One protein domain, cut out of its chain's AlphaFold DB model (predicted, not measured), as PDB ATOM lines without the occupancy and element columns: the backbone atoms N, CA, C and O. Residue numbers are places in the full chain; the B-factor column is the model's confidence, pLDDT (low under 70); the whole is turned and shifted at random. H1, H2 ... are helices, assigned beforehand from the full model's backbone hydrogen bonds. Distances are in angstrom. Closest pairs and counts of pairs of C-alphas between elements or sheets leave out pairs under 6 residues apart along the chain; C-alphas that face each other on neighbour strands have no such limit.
ATOM      1  N   ASP A  14     210.182 214.306 214.002       84.31
ATOM      2  CA  ASP A  14     209.880 215.737 214.112       84.31
ATOM      3  C   ASP A  14     208.716 216.176 213.202       84.31
ATOM      4  O   ASP A  14     207.850 216.959 213.601       84.31
ATOM      5  N   GLU A  15     208.639 215.631 211.985       87.00
ATOM      6  CA  GLU A  15     207.544 215.913 211.052       87.00
ATOM      7  C   GLU A  15     206.236 215.260 211.498       87.00
ATOM      8  O   GLU A  15     205.176 215.889 211.434       87.00
ATOM      9  N   ALA A  16     206.302 214.020 211.986       88.56
ATOM     10  CA  ALA A  16     205.143 213.326 212.532       88.56
ATOM     11  C   ALA A  16     204.602 214.040 213.781       88.56
ATOM     12  O   ALA A  16     203.394 214.242 213.902       88.56
ATOM     13  N   LEU A  17     205.488 214.524 214.659       89.88
ATOM     14  CA  LEU A  17     205.114 215.330 215.819       89.88
ATOM     15  C   LEU A  17     204.447 216.646 215.406       89.88
ATOM     16  O   LEU A  17     203.387 216.988 215.928       89.88
ATOM     17  N   LYS A  18     205.014 217.380 214.440       90.94
ATOM     18  CA  LYS A  18     204.395 218.609 213.912       90.94
ATOM     19  C   LYS A  18     202.999 218.348 213.353       90.94
ATOM     20  O   LYS A  18     202.083 219.129 213.604       90.94
ATOM     21  N   ARG A  19     202.814 217.242 212.629       89.25
ATOM     22  CA  ARG A  19     201.501 216.835 212.109       89.25
ATOM     23  C   ARG A  19     200.527 216.487 213.231       89.25
ATOM     24  O   ARG A  19     199.374 216.908 213.160       89.25
ATOM     25  N   ALA A  20     200.977 215.771 214.260       90.62
ATOM     26  CA  ALA A  20     200.167 215.448 215.431       90.62
ATOM     27  C   ALA A  20     199.728 216.716 216.186       90.62
ATOM     28  O   ALA A  20     198.542 216.861 216.475       90.62
ATOM     29  N   LYS A  21     200.642 217.675 216.401       92.12
ATOM     30  CA  LYS A  21     200.344 218.987 217.004       92.12
ATOM     31  C   LYS A  21     199.275 219.741 216.211       92.12
ATOM     32  O   LYS A  21     198.202 220.019 216.743       92.12
ATOM     33  N   GLN A  22     199.496 219.929 214.908       91.69
ATOM     34  CA  GLN A  22     198.535 220.609 214.032       91.69
ATOM     35  C   GLN A  22     197.174 219.911 213.978       91.69
ATOM     36  O   GLN A  22     196.143 220.571 213.832       91.69
ATOM     37  N   PHE A  23     197.153 218.578 214.041       89.81
ATOM     38  CA  PHE A  23     195.914 217.812 214.082       89.81
ATOM     39  C   PHE A  23     195.129 218.121 215.356       89.81
ATOM     40  O   PHE A  23     193.946 218.443 215.266       89.81
ATOM     41  N   SER A  24     195.783 218.077 216.517       88.56
ATOM     42  CA  SER A  24     195.142 218.385 217.792       88.56
ATOM     43  C   SER A  24     194.664 219.837 217.867       88.56
ATOM     44  O   SER A  24     193.541 220.081 218.296       88.56
ATOM     45  N   GLU A  25     195.470 220.796 217.406       90.81
ATOM     46  CA  GLU A  25     195.109 222.221 217.396       90.81
ATOM     47  C   GLU A  25     193.876 222.481 216.523       90.81
ATOM     48  O   GLU A  25     192.903 223.082 216.977       90.81
ATOM     49  N   LYS A  26     193.862 221.945 215.296       92.06
ATOM     50  CA  LYS A  26     192.699 222.041 214.398       92.06
ATOM     51  C   LYS A  26     191.475 221.319 214.950       92.06
ATOM     52  O   LYS A  26     190.351 221.719 214.657       92.06
ATOM     53  N   TYR A  27     191.676 220.228 215.690       89.38
ATOM     54  CA  TYR A  27     190.587 219.486 216.311       89.38
ATOM     55  C   TYR A  27     189.921 220.316 217.408       89.38
ATOM     56  O   TYR A  27     188.701 220.424 217.408       89.38
ATOM     57  N   VAL A  28     190.709 220.954 218.276       90.69
ATOM     58  CA  VAL A  28     190.219 221.859 219.328       90.69
ATOM     59  C   VAL A  28     189.556 223.103 218.733       90.69
ATOM     60  O   VAL A  28     188.471 223.470 219.160       90.69
ATOM     61  N   GLU A  29     190.128 223.709 217.687       90.62
ATOM     62  CA  GLU A  29     189.523 224.872 217.013       90.62
ATOM     63  C   GLU A  29     188.125 224.569 216.441       90.62
ATOM     64  O   GLU A  29     187.241 225.425 216.420       90.62
ATOM     65  N   ARG A  30     187.909 223.336 215.968       90.00
ATOM     66  CA  ARG A  30     186.667 222.905 215.308       90.00
ATOM     67  C   ARG A  30     185.674 222.208 216.233       90.00
ATOM     68  O   ARG A  30     184.634 221.751 215.758       90.00
ATOM     69  N   SER A  31     185.992 222.073 217.514       86.00
ATOM     70  CA  SER A  31     185.265 221.219 218.447       86.00
ATOM     71  C   SER A  31     184.945 221.967 219.740       86.00
ATOM     72  O   SER A  31     185.663 222.890 220.106       86.00
ATOM     73  N   PRO A  32     183.897 221.578 220.486       92.44
ATOM     74  CA  PRO A  32     183.666 222.109 221.830       92.44
ATOM     75  C   PRO A  32     184.710 221.646 222.866       92.44
ATOM     76  O   PRO A  32     184.636 222.055 224.023       92.44
ATOM     77  N   TYR A  33     185.640 220.760 222.494       90.12
ATOM     78  CA  TYR A  33     186.664 220.237 223.397       90.12
ATOM     79  C   TYR A  33     187.874 221.165 223.489       90.12
ATOM     80  O   TYR A  33     188.337 221.689 222.482       90.12
ATOM     81  N   ALA A  34     188.421 221.296 224.696       90.25
ATOM     82  CA  ALA A  34     189.650 222.028 224.971       90.25
ATOM     83  C   ALA A  34     190.801 221.069 225.294       90.25
ATOM     84  O   ALA A  34     190.588 219.909 225.655       90.25
ATOM     85  N   PHE A  35     192.027 221.577 225.193       90.19
ATOM     86  CA  PHE A  35     193.192 220.866 225.696       90.19
ATOM     87  C   PHE A  35     193.123 220.676 227.208       90.19
ATOM     88  O   PHE A  35     192.561 221.494 227.940       90.19
ATOM     89  N   PHE A  36     193.731 219.585 227.667       91.00
ATOM     90  CA  PHE A  36     193.947 219.365 229.085       91.00
ATOM     91  C   PHE A  36     194.877 220.468 229.637       91.00
ATOM     92  O   PHE A  36     195.806 220.867 228.931       91.00
ATOM     93  N   PRO A  37     194.639 220.994 230.855       90.19
ATOM     94  CA  PRO A  37     195.377 222.144 231.389       90.19
ATOM     95  C   PRO A  37     196.881 221.896 231.566       90.19
ATOM     96  O   PRO A  37     197.657 222.849 231.569       90.19
ATOM     97  N   GLU A  38     197.308 220.639 231.694       93.62
ATOM     98  CA  GLU A  38     198.723 220.279 231.763       93.62
ATOM     99  C   GLU A  38     199.303 220.082 230.359       93.62
ATOM    100  O   GLU A  38     199.087 219.056 229.707       93.62
ATOM    101  N   ALA A  39     200.072 221.071 229.901       89.88
ATOM    102  CA  ALA A  39     200.694 221.057 228.579       89.88
ATOM    103  C   ALA A  39     201.662 219.875 228.381       89.88
ATOM    104  O   ALA A  39     201.750 219.349 227.274       89.88
ATOM    105  N   GLU A  40     202.339 219.418 229.441       90.31
ATOM    106  CA  GLU A  40     203.239 218.255 229.390       90.31
ATOM    107  C   GLU A  40     202.488 216.971 229.018       90.31
ATOM    108  O   GLU A  40     202.944 216.201 228.175       90.31
ATOM    109  N   VAL A  41     201.291 216.769 229.578       91.00
ATOM    110  CA  VAL A  41     200.441 215.611 229.264       91.00
ATOM    111  C   VAL A  41     199.983 215.666 227.806       91.00
ATOM    112  O   VAL A  41     200.023 214.661 227.099       91.00
ATOM    113  N   VAL A  42     199.583 216.849 227.332       91.44
ATOM    114  CA  VAL A  42     199.178 217.053 225.934       91.44
ATOM    115  C   VAL A  42     200.344 216.782 224.980       91.44
ATOM    116  O   VAL A  42     200.152 216.120 223.959       91.44
ATOM    117  N   GLU A  43     201.550 217.240 225.315       92.06
ATOM    118  CA  GLU A  43     202.739 217.014 224.496       92.06
ATOM    119  C   GLU A  43     203.129 215.531 224.447       92.06
ATOM    120  O   GLU A  43     203.408 215.027 223.360       92.06
ATOM    121  N   LEU A  44     203.066 214.806 225.570       93.62
ATOM    122  CA  LEU A  44     203.307 213.358 225.608       93.62
ATOM    123  C   LEU A  44     202.338 212.592 224.700       93.62
ATOM    124  O   LEU A  44     202.751 211.715 223.940       93.62
ATOM    125  N   VAL A  45     201.052 212.955 224.718       92.44
ATOM    126  CA  VAL A  45     200.053 212.345 223.828       92.44
ATOM    127  C   VAL A  45     200.355 212.673 222.364       92.44
ATOM    128  O   VAL A  45     200.300 211.791 221.511       92.44
ATOM    129  N   GLN A  46     200.716 213.917 222.046       92.06
ATOM    130  CA  GLN A  46     201.081 214.320 220.682       92.06
ATOM    131  C   GLN A  46     202.344 213.611 220.178       92.06
ATOM    132  O   GLN A  46     202.394 213.222 219.009       92.06
ATOM    133  N   GLN A  47     203.330 213.396 221.051       92.88
ATOM    134  CA  GLN A  47     204.512 212.583 220.762       92.88
ATOM    135  C   GLN A  47     204.120 211.137 220.463       92.88
ATOM    136  O   GLN A  47     204.479 210.633 219.402       92.88
ATOM    137  N   GLY A  48     203.297 210.511 221.306       92.12
ATOM    138  CA  GLY A  48     202.806 209.151 221.069       92.12
ATOM    139  C   GLY A  48     202.013 209.009 219.763       92.12
ATOM    140  O   GLY A  48     202.219 208.060 219.006       92.12
ATOM    141  N   LEU A  49     201.163 209.989 219.430       91.19
ATOM    142  CA  LEU A  49     200.433 210.024 218.156       91.19
ATOM    143  C   LEU A  49     201.385 210.103 216.953       91.19
ATOM    144  O   LEU A  49     201.172 209.402 215.961       91.19
ATOM    145  N   GLY A  50     202.423 210.940 217.036       91.00
ATOM    146  CA  GLY A  50     203.452 211.063 216.004       91.00
ATOM    147  C   GLY A  50     204.287 209.789 215.862       91.00
ATOM    148  O   GLY A  50     204.485 209.301 214.752       91.00
ATOM    149  N   GLU A  51     204.715 209.188 216.972       90.31
ATOM    150  CA  GLU A  51     205.437 207.915 216.959       90.31
ATOM    151  C   GLU A  51     204.622 206.792 216.323       90.31
ATOM    152  O   GLU A  51     205.162 206.008 215.544       90.31
ATOM    153  N   ASN A  52     203.324 206.721 216.623       89.25
ATOM    154  CA  ASN A  52     202.431 205.731 216.037       89.25
ATOM    155  C   ASN A  52     202.225 205.976 214.538       89.25
ATOM    156  O   ASN A  52     202.190 205.020 213.761       89.25
ATOM    157  N   GLU A  53     202.173 207.239 214.103       88.44
ATOM    158  CA  GLU A  53     202.148 207.580 212.677       88.44
ATOM    159  C   GLU A  53     203.405 207.078 211.956       88.44
ATOM    160  O   GLU A  53     203.288 206.525 210.865       88.44
ATOM    161  N   VAL A  54     204.582 207.187 212.581       87.81
ATOM    162  CA  VAL A  54     205.844 206.670 212.021       87.81
ATOM    163  C   VAL A  54     205.886 205.138 212.041       87.81
ATOM    164  O   VAL A  54     206.202 204.519 211.027       87.81
ATOM    165  N   LYS A  55     205.559 204.511 213.178       86.81
ATOM    166  CA  LYS A  55     205.677 203.056 213.395       86.81
ATOM    167  C   LYS A  55     204.622 202.248 212.637       86.81
ATOM    168  O   LYS A  55     204.917 201.161 212.149       86.81
ATOM    169  N   HIS A  56     203.395 202.758 212.561       85.62
ATOM    170  CA  HIS A  56     202.231 202.020 212.061       85.62
ATOM    171  C   HIS A  56     201.568 202.672 210.841       85.62
ATOM    172  O   HIS A  56     200.634 202.102 210.278       85.62
ATOM    173  N   GLY A  57     202.013 203.862 210.427       84.75
ATOM    174  CA  GLY A  57     201.380 204.628 209.351       84.75
ATOM    175  C   GLY A  57     200.081 205.328 209.770       84.75
ATOM    176  O   GLY A  57     199.408 205.917 208.922       84.75
TER     177      GLY A  57
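AT A GLANCE: This is residues 14 to 57 of the 62 residues of the protein "Ferredoxin-thioredoxin reductase subunit B" of SAR202 cluster bacterium AD-804-J14_MRT_500m (UniProt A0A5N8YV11). Two helices of similar length make a V: the later part of H2 packs on the start of H1, and the link between them spans the V's open end. Residues 28 to 33 and 36 to 41 stand free there, of which 39 to 41 belong to H2. The printed part has 44 residues with two named helices, H1 then H2, and no named strand; it is all helix. It is compact, with a radius of gyration of the C-alphas of 10.6 A, and spans 30 by 21 by 15 A.

HOW THE PARTS SIT: H2, residues 39 to 56, touches H1, residues 14 to 29, with residues 46 to 54 alone. The closest C-alphas are those of Gly 50 and Ala 16, 4.5 A apart. The helices run opposite ways at a steep tilt of 58 degrees. In H1 and H2 every O i to N i+4 pair is within hydrogen-bond range.

IN THESE COORDINATES: H2 measures 25.3 A from C-alpha 39 to C-alpha 56 at (202.231, 202.020, 212.061). H1 measures 22.5 A from C-alpha 14 at (209.880, 215.737, 214.112) to C-alpha 29.

THE WHOLE: The C-alphas farthest apart, those of Pro 32 and Lys 55, are 30.3 A apart. The printed part has no cut, and its link is short. No printed residue is under 70 in pLDDT.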